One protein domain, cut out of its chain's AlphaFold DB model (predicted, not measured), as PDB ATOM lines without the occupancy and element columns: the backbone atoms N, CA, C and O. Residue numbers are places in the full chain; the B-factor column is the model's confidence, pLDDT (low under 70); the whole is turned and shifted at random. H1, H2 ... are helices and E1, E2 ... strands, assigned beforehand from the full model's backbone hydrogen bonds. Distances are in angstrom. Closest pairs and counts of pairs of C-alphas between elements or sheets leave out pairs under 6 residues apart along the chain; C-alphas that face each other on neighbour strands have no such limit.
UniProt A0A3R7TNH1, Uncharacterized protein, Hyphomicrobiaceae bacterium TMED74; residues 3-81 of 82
ATOM      1  N   MET A   3      20.503 -48.027  -1.153       65.94
ATOM      2  CA  MET A   3      21.751 -48.670  -1.575       65.94
ATOM      3  C   MET A   3      22.985 -48.258  -0.762       65.94
ATOM      4  O   MET A   3      23.898 -49.062  -0.623       65.94
ATOM      5  N   GLU A   4      23.058 -47.040  -0.220       66.88
ATOM      6  CA  GLU A   4      24.188 -46.639   0.640       66.88
ATOM      7  C   GLU A   4      24.112 -47.281   2.021       66.88
ATOM      8  O   GLU A   4      25.123 -47.739   2.549       66.88
ATOM      9  N   TRP A   5      22.904 -47.367   2.581       65.38
ATOM     10  CA  TRP A   5      22.674 -48.024   3.863       65.38
ATOM     11  C   TRP A   5      23.098 -49.491   3.826       65.38
ATOM     12  O   TRP A   5      23.831 -49.932   4.707       65.38
ATOM     13  N   LEU A   6      22.734 -50.217   2.765       71.06
ATOM     14  CA  LEU A   6      23.157 -51.608   2.573       71.06
ATOM     15  C   LEU A   6      24.683 -51.752   2.475       71.06
ATOM     16  O   LEU A   6      25.244 -52.676   3.056       71.06
ATOM     17  N   LYS A   7      25.366 -50.832   1.782       70.12
ATOM     18  CA  LYS A   7      26.835 -50.859   1.642       70.12
ATOM     19  C   LYS A   7      27.540 -50.629   2.974       70.12
ATOM     20  O   LYS A   7      28.459 -51.373   3.310       70.12
ATOM     21  N   ARG A   8      27.079 -49.643   3.753       71.69
ATOM     22  CA  ARG A   8      27.605 -49.386   5.102       71.69
ATOM     23  C   ARG A   8      27.396 -50.590   6.010       71.69
ATOM     24  O   ARG A   8      28.329 -51.000   6.689       71.69
ATOM     25  N   TRP A   9      26.214 -51.201   5.958       75.19
ATOM     26  CA  TRP A   9      25.897 -52.374   6.771       75.19
ATOM     27  C   TRP A   9      26.764 -53.593   6.424       75.19
ATOM     28  O   TRP A   9      27.143 -54.355   7.306       75.19
ATOM     29  N   ARG A  10      27.142 -53.750   5.150       82.25
ATOM     30  CA  ARG A  10      28.033 -54.826   4.684       82.25
ATOM     31  C   ARG A  10      29.526 -54.555   4.897       82.25
ATOM     32  O   ARG A  10      30.333 -55.426   4.584       82.25
ATOM     33  N   GLY A  11      29.911 -53.379   5.397       86.44
ATOM     34  CA  GLY A  11      31.325 -53.026   5.560       86.44
ATOM     35  C   GLY A  11      32.059 -52.803   4.231       86.44
ATOM     36  O   GLY A  11      33.280 -52.936   4.167       86.44
ATOM     37  N   GLU A  12      31.330 -52.513   3.152       91.25
ATOM     38  CA  GLU A  12      31.894 -52.430   1.805       91.25
ATOM     39  C   GLU A  12      32.303 -51.003   1.443       91.25
ATOM     40  O   GLU A  12      31.691 -50.021   1.858       91.25
ATOM     41  N   TRP A  13      33.332 -50.905   0.608       94.06
ATOM     42  CA  TRP A  13      33.792 -49.669  -0.008       94.06
ATOM     43  C   TRP A  13      33.160 -49.512  -1.390       94.06
ATOM     44  O   TRP A  13      32.967 -50.494  -2.113       94.06
ATOM     45  N   TRP A  14      32.874 -48.279  -1.793       94.38
ATOM     46  CA  TRP A  14      32.315 -47.976  -3.113       94.38
ATOM     47  C   TRP A  14      32.881 -46.683  -3.683       94.38
ATOM     48  O   TRP A  14      33.635 -45.966  -3.021       94.38
ATOM     49  N   LEU A  15      32.537 -46.413  -4.941       95.25
ATOM     50  CA  LEU A  15      32.967 -45.224  -5.657       95.25
ATOM     51  C   LEU A  15      31.798 -44.272  -5.889       95.25
ATOM     52  O   LEU A  15      30.668 -44.694  -6.148       95.25
ATOM     53  N   GLU A  16      32.101 -42.987  -5.832       94.25
ATOM     54  CA  GLU A  16      31.179 -41.904  -6.145       94.25
ATOM     55  C   GLU A  16      31.889 -40.903  -7.049       94.25
ATOM     56  O   GLU A  16      33.033 -40.527  -6.794       94.25
ATOM     57  N   GLY A  17      31.229 -40.524  -8.134       92.31
ATOM     58  CA  GLY A  17      31.662 -39.447  -9.003       92.31
ATOM     59  C   GLY A  17      31.031 -38.135  -8.572       92.31
ATOM     60  O   GLY A  17      29.930 -38.121  -8.026       92.31
ATOM     61  N   TRP A  18      31.731 -37.041  -8.825       90.44
ATOM     62  CA  TRP A  18      31.215 -35.689  -8.682       90.44
ATOM     63  C   TRP A  18      31.419 -34.963 -10.000       90.44
ATOM     64  O   TRP A  18      32.563 -34.790 -10.423       90.44
ATOM     65  N   ASP A  19      30.315 -34.574 -10.628       84.88
ATOM     66  CA  ASP A  19      30.316 -33.718 -11.811       84.88
ATOM     67  C   ASP A  19      30.282 -32.265 -11.337       84.88
ATOM     68  O   ASP A  19      29.327 -31.801 -10.702       84.88
ATOM     69  N   THR A  20      31.374 -31.560 -11.618       81.69
ATOM     70  CA  THR A  20      31.596 -30.193 -11.147       81.69
ATOM     71  C   THR A  20      30.694 -29.185 -11.861       81.69
ATOM     72  O   THR A  20      30.301 -28.194 -11.246       81.69
ATOM     73  N   PHE A  21      30.306 -29.434 -13.114       78.31
ATOM     74  CA  PHE A  21      29.409 -28.542 -13.852       78.31
ATOM     75  C   PHE A  21      27.956 -28.741 -13.428       78.31
ATOM     76  O   PHE A  21      27.241 -27.768 -13.195       78.31
ATOM     77  N   GLY A  22      27.540 -30.000 -13.280       77.88
ATOM     78  CA  GLY A  22      26.209 -30.361 -12.801       77.88
ATOM     79  C   GLY A  22      26.005 -30.137 -11.300       77.88
ATOM     80  O   GLY A  22      24.868 -30.151 -10.836       77.88
ATOM     81  N   SER A  23      27.087 -29.917 -10.538       84.75
ATOM     82  CA  SER A  23      27.071 -29.768  -9.072       84.75
ATOM     83  C   SER A  23      26.322 -30.905  -8.367       84.75
ATOM     84  O   SER A  23      25.564 -30.692  -7.419       84.75
ATOM     85  N   HIS A  24      26.528 -32.129  -8.847       85.75
ATOM     86  CA  HIS A  24      25.833 -33.322  -8.368       85.75
ATOM     87  C   HIS A  24      26.764 -34.529  -8.304       85.75
ATOM     88  O   HIS A  24      27.728 -34.654  -9.064       85.75
ATOM     89  N   SER A  25      26.462 -35.428  -7.368       90.19
ATOM     90  CA  SER A  25      27.141 -36.711  -7.257       90.19
ATOM     91  C   SER A  25      26.414 -37.790  -8.052       90.19
ATOM     92  O   SER A  25      25.187 -37.804  -8.151       90.19
ATOM     93  N   TYR A  26      27.179 -38.735  -8.589       89.38
ATOM     94  CA  TYR A  26      26.650 -39.896  -9.293       89.38
ATOM     95  C   TYR A  26      27.321 -41.189  -8.814       89.38
ATOM     96  O   TYR A  26      28.517 -41.213  -8.504       89.38
ATOM     97  N   PRO A  27      26.578 -42.305  -8.725       91.12
ATOM     98  CA  PRO A  27      27.153 -43.571  -8.306       91.12
ATOM     99  C   PRO A  27      28.060 -44.137  -9.402       91.12
ATOM    100  O   PRO A  27      27.683 -44.197 -10.570       91.12
ATOM    101  N   ILE A  28      29.231 -44.637  -9.011       91.12
ATOM    102  CA  ILE A  28      30.110 -45.395  -9.905       91.12
ATOM    103  C   ILE A  28      30.003 -46.870  -9.524       91.12
ATOM    104  O   ILE A  28      30.132 -47.239  -8.354       91.12
ATOM    105  N   ALA A  29      29.732 -47.721 -10.513       88.62
ATOM    106  CA  ALA A  29      29.504 -49.143 -10.288       88.62
ATOM    107  C   ALA A  29      30.732 -49.834  -9.665       88.62
ATOM    108  O   ALA A  29      31.874 -49.612 -10.074       88.62
ATOM    109  N   GLY A  30      30.475 -50.714  -8.695       88.44
ATOM    110  CA  GLY A  30      31.486 -51.548  -8.048       88.44
ATOM    111  C   GLY A  30      31.442 -51.492  -6.523       88.44
ATOM    112  O   GLY A  30      31.170 -50.451  -5.922       88.44
ATOM    113  N   TRP A  31      31.752 -52.636  -5.912       90.31
ATOM    114  CA  TRP A  31      31.873 -52.809  -4.468       90.31
ATOM    115  C   TRP A  31      33.191 -53.496  -4.151       90.31
ATOM    116  O   TRP A  31      33.624 -54.401  -4.871       90.31
ATOM    117  N   TYR A  32      33.834 -53.061  -3.074       93.88
ATOM    118  CA  TYR A  32      35.176 -53.504  -2.733       93.88
ATOM    119  C   TYR A  32      35.251 -53.847  -1.253       93.88
ATOM    120  O   TYR A  32      34.790 -53.098  -0.399       93.88
ATOM    121  N   ARG A  33      35.881 -54.980  -0.941       91.88
ATOM    122  CA  ARG A  33      36.084 -55.416   0.448       91.88
ATOM    123  C   ARG A  33      37.132 -54.588   1.190       91.88
ATOM    124  O   ARG A  33      37.127 -54.575   2.411       91.88
ATOM    125  N   THR A  34      38.036 -53.917   0.471       94.25
ATOM    126  CA  THR A  34      39.105 -53.120   1.084       94.25
ATOM    127  C   THR A  34      39.238 -51.747   0.440       94.25
ATOM    128  O   THR A  34      38.929 -51.551  -0.744       94.25
ATOM    129  N   LYS A  35      39.771 -50.809   1.227       94.06
ATOM    130  CA  LYS A  35      40.100 -49.449   0.799       94.06
ATOM    131  C   LYS A  35      41.075 -49.442  -0.374       94.06
ATOM    132  O   LYS A  35      40.916 -48.655  -1.305       94.06
ATOM    133  N   GLU A  36      42.073 -50.321  -0.368       95.06
ATOM    134  CA  GLU A  36      43.101 -50.407  -1.411       95.06
ATOM    135  C   GLU A  36      42.487 -50.844  -2.741       95.06
ATOM    136  O   GLU A  36      42.805 -50.283  -3.791       95.06
ATOM    137  N   ALA A  37      41.574 -51.820  -2.710       94.38
ATOM    138  CA  ALA A  37      40.869 -52.275  -3.902       94.38
ATOM    139  C   ALA A  37      39.985 -51.163  -4.491       94.38
ATOM    140  O   ALA A  37      40.058 -50.919  -5.700       94.38
ATOM    141  N   ALA A  38      39.242 -50.443  -3.644       95.25
ATOM    142  CA  ALA A  38      38.458 -49.281  -4.062       95.25
ATOM    143  C   ALA A  38      39.352 -48.170  -4.632       95.25
ATOM    144  O   ALA A  38      39.081 -47.649  -5.707       95.25
ATOM    145  N   THR A  39      40.479 -47.874  -3.983       94.88
ATOM    146  CA  THR A  39      41.437 -46.850  -4.432       94.88
ATOM    147  C   THR A  39      42.032 -47.188  -5.800       94.88
ATOM    148  O   THR A  39      42.098 -46.328  -6.679       94.88
ATOM    149  N   ARG A  40      42.416 -48.451  -6.042       95.00
ATOM    150  CA  ARG A  40      42.885 -48.886  -7.371       95.00
ATOM    151  C   ARG A  40      41.798 -48.753  -8.436       95.00
ATOM    152  O   ARG A  40      42.094 -48.420  -9.580       95.00
ATOM    153  N   ALA A  41      40.548 -49.055  -8.094       94.69
ATOM    154  CA  ALA A  41      39.434 -48.894  -9.020       94.69
ATOM    155  C   ALA A  41      39.141 -47.418  -9.316       94.69
ATOM    156  O   ALA A  41      38.977 -47.062 -10.480       94.69
ATOM    157  N   ALA A  42      39.185 -46.562  -8.299       93.94
ATOM    158  CA  ALA A  42      39.017 -45.122  -8.436       93.94
ATOM    159  C   ALA A  42      40.075 -44.499  -9.352       93.94
ATOM    160  O   ALA A  42      39.723 -43.755 -10.260       93.94
ATOM    161  N   ARG A  43      41.355 -44.866  -9.196       92.25
ATOM    162  CA  ARG A  43      42.433 -44.416 -10.099       92.25
ATOM    163  C   ARG A  43      42.188 -44.827 -11.550       92.25
ATOM    164  O   ARG A  43      42.360 -44.029 -12.461       92.25
ATOM    165  N   ARG A  44      41.736 -46.067 -11.777       92.62
ATOM    166  CA  ARG A  44      41.368 -46.537 -13.124       92.62
ATOM    167  C   ARG A  44      40.186 -45.766 -13.699       92.62
ATOM    168  O   ARG A  44      40.152 -45.535 -14.901       92.62
ATOM    169  N   GLN A  45      39.229 -45.390 -12.860       91.56
ATOM    170  CA  GLN A  45      38.090 -44.586 -13.278       91.56
ATOM    171  C   GLN A  45      38.504 -43.152 -13.615       91.56
ATOM    172  O   GLN A  45      38.090 -42.644 -14.650       91.56
ATOM    173  N   LEU A  46      39.384 -42.547 -12.816       87.50
ATOM    174  CA  LEU A  46      39.951 -41.229 -13.093       87.50
ATOM    175  C   LEU A  46      40.686 -41.215 -14.444       87.50
ATOM    176  O   LEU A  46      40.420 -40.365 -15.281       87.50
ATOM    177  N   ALA A  47      41.495 -42.240 -14.728       86.44
ATOM    178  CA  ALA A  47      42.157 -42.386 -16.027       86.44
ATOM    179  C   ALA A  47      41.177 -42.557 -17.209       86.44
ATOM    180  O   ALA A  47      41.511 -42.214 -18.341       86.44
ATOM    181  N   LYS A  48      39.977 -43.112 -16.983       86.69
ATOM    182  CA  LYS A  48      38.923 -43.158 -18.013       86.69
ATOM    183  C   LYS A  48      38.294 -41.785 -18.223       86.69
ATOM    184  O   LYS A  48      38.058 -41.431 -19.372       86.69
ATOM    185  N   LEU A  49      38.044 -41.041 -17.144       82.06
ATOM    186  CA  LEU A  49      37.506 -39.685 -17.222       82.06
ATOM    187  C   LEU A  49      38.469 -38.760 -17.974       82.06
ATOM    188  O   LEU A  49      38.019 -38.082 -18.884       82.06
ATOM    189  N   GLU A  50      39.782 -38.837 -17.723       78.75
ATOM    190  CA  GLU A  50      40.790 -38.074 -18.488       78.75
ATOM    191  C   GLU A  50      40.718 -38.364 -19.990       78.75
ATOM    192  O   GLU A  50      40.813 -37.470 -20.816       78.75
ATOM    193  N   LYS A  51      40.521 -39.629 -20.379       80.50
ATOM    194  CA  LYS A  51      40.407 -39.989 -21.801       80.50
ATOM    195  C   LYS A  51      39.128 -39.459 -22.446       80.50
ATOM    196  O   LYS A  51      39.123 -39.207 -23.645       80.50
ATOM    197  N   GLN A  52      38.040 -39.377 -21.684       75.44
ATOM    198  CA  GLN A  52      36.727 -38.947 -22.175       75.44
ATOM    199  C   GLN A  52      36.581 -37.425 -22.171       75.44
ATOM    200  O   GLN A  52      35.915 -36.868 -23.037       75.44
ATOM    201  N   GLN A  53      37.215 -36.770 -21.207       69.88
ATOM    202  CA  GLN A  53      37.251 -35.329 -21.026       69.88
ATOM    203  C   GLN A  53      38.715 -34.903 -20.916       69.88
ATOM    204  O   GLN A  53      39.191 -34.614 -19.815       69.88
ATOM    205  N   PRO A  54      39.456 -34.913 -22.037       62.44
ATOM    206  CA  PRO A  54      40.859 -34.568 -21.995       62.44
ATOM    207  C   PRO A  54      41.009 -33.148 -21.472       62.44
ATOM    208  O   PRO A  54      40.413 -32.208 -22.010       62.44
ATOM    209  N   THR A  55      41.849 -33.016 -20.446       59.06
ATOM    210  CA  THR A  55      42.326 -31.764 -19.835       59.06
ATOM    211  C   THR A  55      42.566 -30.644 -20.850       59.06
ATOM    212  O   THR A  55      42.282 -29.479 -20.566       59.06
ATOM    213  N   SER A  56      43.064 -30.991 -22.040       54.06
ATOM    214  CA  SER A  56      43.387 -30.080 -23.142       54.06
ATOM    215  C   SER A  56      42.179 -29.423 -23.822       54.06
ATOM    216  O   SER A  56      42.341 -28.395 -24.471       54.06
ATOM    217  N   SER A  57      40.980 -29.996 -23.700       52.03
ATOM    218  CA  SER A  57      39.745 -29.519 -24.351       52.03
ATOM    219  C   SER A  57      38.764 -28.813 -23.401       52.03
ATOM    220  O   SER A  57      37.771 -28.243 -23.850       52.03
ATOM    221  N   SER A  58      39.069 -28.771 -22.099       54.44
ATOM    222  CA  SER A  58      38.206 -28.239 -21.031       54.44
ATOM    223  C   SER A  58      38.245 -26.704 -20.899       54.44
ATOM    224  O   SER A  58      38.481 -26.163 -19.816       54.44
ATOM    225  N   GLY A  59      38.044 -25.979 -22.006       52.28
ATOM    226  CA  GLY A  59      37.718 -24.542 -22.000       52.28
ATOM    227  C   GLY A  59      38.720 -23.605 -21.302       52.28
ATOM    228  O   GLY A  59      38.330 -22.537 -20.839       52.28
ATOM    229  N   GLY A  60      39.997 -23.989 -21.192       47.88
ATOM    230  CA  GLY A  60      41.056 -23.134 -20.636       47.88
ATOM    231  C   GLY A  60      41.250 -23.201 -19.114       47.88
ATOM    232  O   GLY A  60      42.049 -22.436 -18.578       47.88
ATOM    233  N   ARG A  61      40.587 -24.123 -18.403       50.25
ATOM    234  CA  ARG A  61      40.910 -24.453 -17.001       50.25
ATOM    235  C   ARG A  61      41.384 -25.904 -16.945       50.25
ATOM    236  O   ARG A  61      40.568 -26.808 -16.821       50.25
ATOM    237  N   GLY A  62      42.689 -26.108 -17.140       47.34
ATOM    238  CA  GLY A  62      43.307 -27.429 -17.290       47.34
ATOM    239  C   GLY A  62      42.907 -28.411 -16.185       47.34
ATOM    240  O   GLY A  62      43.031 -28.092 -15.005       47.34
ATOM    241  N   GLY A  63      42.409 -29.589 -16.567       56.28
ATOM    242  CA  GLY A  63      42.002 -30.630 -15.615       56.28
ATOM    243  C   GLY A  63      40.827 -31.494 -16.074       56.28
ATOM    244  O   GLY A  63      39.932 -31.003 -16.767       56.28
ATOM    245  N   ILE A  64      40.781 -32.745 -15.588       59.75
ATOM    246  CA  ILE A  64      39.509 -33.424 -15.302       59.75
ATOM    247  C   ILE A  64      38.824 -32.570 -14.244       59.75
ATOM    248  O   ILE A  64      39.335 -32.418 -13.130       59.75
ATOM    249  N   GLN A  65      37.690 -31.974 -14.586       68.25
ATOM    250  CA  GLN A  65      36.927 -31.205 -13.607       68.25
ATOM    251  C   GLN A  65      36.118 -32.128 -12.696       68.25
ATOM    252  O   GLN A  65      35.903 -31.797 -11.530       68.25
ATOM    253  N   ASP A  66      35.753 -33.310 -13.188       76.12
ATOM    254  CA  ASP A  66      35.100 -34.353 -12.409       76.12
ATOM    255  C   ASP A  66      36.025 -34.942 -11.337       76.12
ATOM    256  O   ASP A  66      37.248 -35.035 -11.485       76.12
ATOM    257  N   HIS A  67      35.445 -35.345 -10.210       88.12
ATOM    258  CA  HIS A  67      36.180 -35.970  -9.112       88.12
ATOM    259  C   HIS A  67      35.688 -37.388  -8.867       88.12
ATOM    260  O   HIS A  67      34.509 -37.690  -9.020       88.12
ATOM    261  N   VAL A  68      36.600 -38.251  -8.423       91.81
ATOM    262  CA  VAL A  68      36.263 -39.601  -7.970       91.81
ATOM    263  C   VAL A  68      36.557 -39.707  -6.482       91.81
ATOM    264  O   VAL A  68      37.669 -39.434  -6.027       91.81
ATOM    265  N   TYR A  69      35.558 -40.132  -5.724       94.50
ATOM    266  CA  TYR A  69      35.632 -40.375  -4.296       94.50
ATOM    267  C   TYR A  69      35.569 -41.871  -4.013       94.50
ATOM    268  O   TYR A  69      34.758 -42.603  -4.579       94.50
ATOM    269  N   VAL A  70      36.415 -42.315  -3.091       95.44
ATOM    270  CA  VAL A  70      36.281 -43.599  -2.408       95.44
ATOM    271  C   VAL A  70      35.478 -43.358  -1.138       95.44
ATOM    272  O   VAL A  70      35.884 -42.574  -0.276       95.44
ATOM    273  N   ARG A  71      34.341 -44.037  -1.031       94.25
ATOM    274  CA  ARG A  71      33.458 -43.995   0.130       94.25
ATOM    275  C   ARG A  71      33.640 -45.253   0.969       94.25
ATOM    276  O   ARG A  71      33.772 -46.347   0.413       94.25
ATOM    277  N   GLY A  72      33.672 -45.082   2.286       91.44
ATOM    278  CA  GLY A  72      33.846 -46.175   3.238       91.44
ATOM    279  C   GLY A  72      32.601 -46.445   4.088       91.44
ATOM    280  O   GLY A  72      31.714 -45.591   4.212       91.44
ATOM    281  N   PRO A  73      32.515 -47.642   4.687       90.38
ATOM    282  CA  PRO A  73      31.352 -48.060   5.464       90.38
ATOM    283  C   PRO A  73      31.135 -47.232   6.740       90.38
ATOM    284  O   PRO A  73      29.997 -47.085   7.196       90.38
ATOM    285  N   ASN A  74      32.184 -46.607   7.281       88.31
ATOM    286  CA  ASN A  74      32.107 -45.794   8.494       88.31
ATOM    287  C   ASN A  74      31.825 -44.312   8.198       88.31
ATOM    288  O   ASN A  74      31.751 -43.511   9.126       88.31
ATOM    289  N   GLY A  75      31.596 -43.949   6.933       87.06
ATOM    290  CA  GLY A  75      31.367 -42.567   6.503       87.06
ATOM    291  C   GLY A  75      32.613 -41.888   5.931       87.06
ATOM    292  O   GLY A  75      32.616 -40.674   5.737       87.06
ATOM    293  N   GLU A  76      33.670 -42.648   5.641       93.75
ATOM    294  CA  GLU A  76      34.870 -42.123   5.005       93.75
ATOM    295  C   GLU A  76      34.554 -41.552   3.616       93.75
ATOM    296  O   GLU A  76      33.789 -42.131   2.839       93.75
ATOM    297  N   SER A  77      35.193 -40.430   3.282       94.25
ATOM    298  CA  SER A  77      35.134 -39.809   1.960       94.25
ATOM    299  C   SER A  77      36.532 -39.399   1.535       94.25
ATOM    300  O   SER A  77      37.117 -38.470   2.092       94.25
ATOM    301  N   ILE A  78      37.096 -40.118   0.572       94.44
ATOM    302  CA  ILE A  78      38.484 -39.941   0.156       94.44
ATOM    303  C   ILE A  78      38.490 -39.547  -1.309       94.44
ATOM    304  O   ILE A  78      38.247 -40.375  -2.184       94.44
ATOM    305  N   ARG A  79      38.787 -38.276  -1.577       92.38
ATOM    306  CA  ARG A  79      38.979 -37.798  -2.945       92.38
ATOM    307  C   ARG A  79      40.266 -38.381  -3.516       92.38
ATOM    308  O   ARG A  79      41.336 -38.205  -2.937       92.38
ATOM    309  N   ILE A  80      40.154 -39.032  -4.663       90.88
ATOM    310  CA  ILE A  80      41.295 -39.523  -5.425       90.88
ATOM    311  C   ILE A  80      41.743 -38.426  -6.385       90.88
ATOM    312  O   ILE A  80      40.925 -37.767  -7.024       90.88
ATOM    313  N   ARG A  81      43.054 -38.205  -6.418       81.50
ATOM    314  CA  ARG A  81      43.746 -37.282  -7.320       81.50
ATOM    315  C   ARG A  81      44.655 -38.109  -8.230       81.50
ATOM    316  O   ARG A  81      44.933 -39.268  -7.885       81.50
TER     317      ARG A  81
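What this domain is: This is residues 3 to 81 of the 82 residues of an uncharacterized protein of Hyphomicrobiaceae bacterium TMED74 (UniProt A0A3R7TNH1). Look for a strongly twisted wall of four antiparallel strands with one long helix, H2, packed along one face. The short helix H1 sits at one end of the longest axis, and the loop of residues 53 to 66 reaches out toward the other. The printed part has 79 residues, in the order H1, E1, E2, H2, E3, E4, and the sheet runs E2, E1, E3, E4. The class is mixed, helices and strands, in two layers, that is, a helix on one face of a sheet. The whole is compact, with a radius of gyration of the C-alphas of 13.2 A, yet elongated, spanning 43 by 23 by 17 A.

Where its parts are: Find C-alpha 3 at (21.751, -48.670, -1.575), where H1 begins; it holds residues 3 to 9 and is 10.0 A long. E1, residues 13 to 19, runs 20.1 A. E2, residues 24 to 32, covers 22.9 A and bends by 66 degrees at residue 29. Go next to C-alpha 35 at (40.100, -49.449, 0.799): from there H2, residues 35 to 52, runs 25.5 A. E3, residues 67 to 71, is 12.5 A long, and E4, residues 77 to 80, is 9.6 A long, ending with C-alpha 80 at (41.295, -39.523, -5.425).

How they stand to each other: Start in the sheet, where E2 and E4 are the edge strands. E1 and E2 form a hairpin, with N 17 and O 26 at 2.8 A, within hydrogen-bond range. Beside E1 on its other side is E3, antiparallel at 155 degrees; look at N 69 and O 16, 2.8 A apart. E3 and E4 form the second hairpin, with N 70 and O 78 at 2.8 A. H2 is on the sheet at a height over the sheet of 8.2 A, over E1 and, only just, over E3, on which 3 of its C-alphas fall. It runs along the strands, at 19 degrees to E1 on the local plane. The closest C-alphas of H2 and E3 are those of Ala 42 and Val 68, 6.2 A apart. E2, H2 and E3 form a split strand-helix-strand unit, two strands running the same way with E1 between them, and its crossover is right-handed. H1 only grazes the sheet, with residues 4 to 8, and is apart from H2. In both helices every O i to N i+4 pair is within hydrogen-bond range.

The domain as a whole: The two C-alphas farthest apart are those of Trp 9 and Gly 60, at 42.8 A. The printed part has no cut. The link from H2 to E3, 14 residues, is long; the other links are tight. Mean pLDDT of the printed part is 82.3, and this model's confidence is under 70 at residues 3 to 5 and 53 to 65.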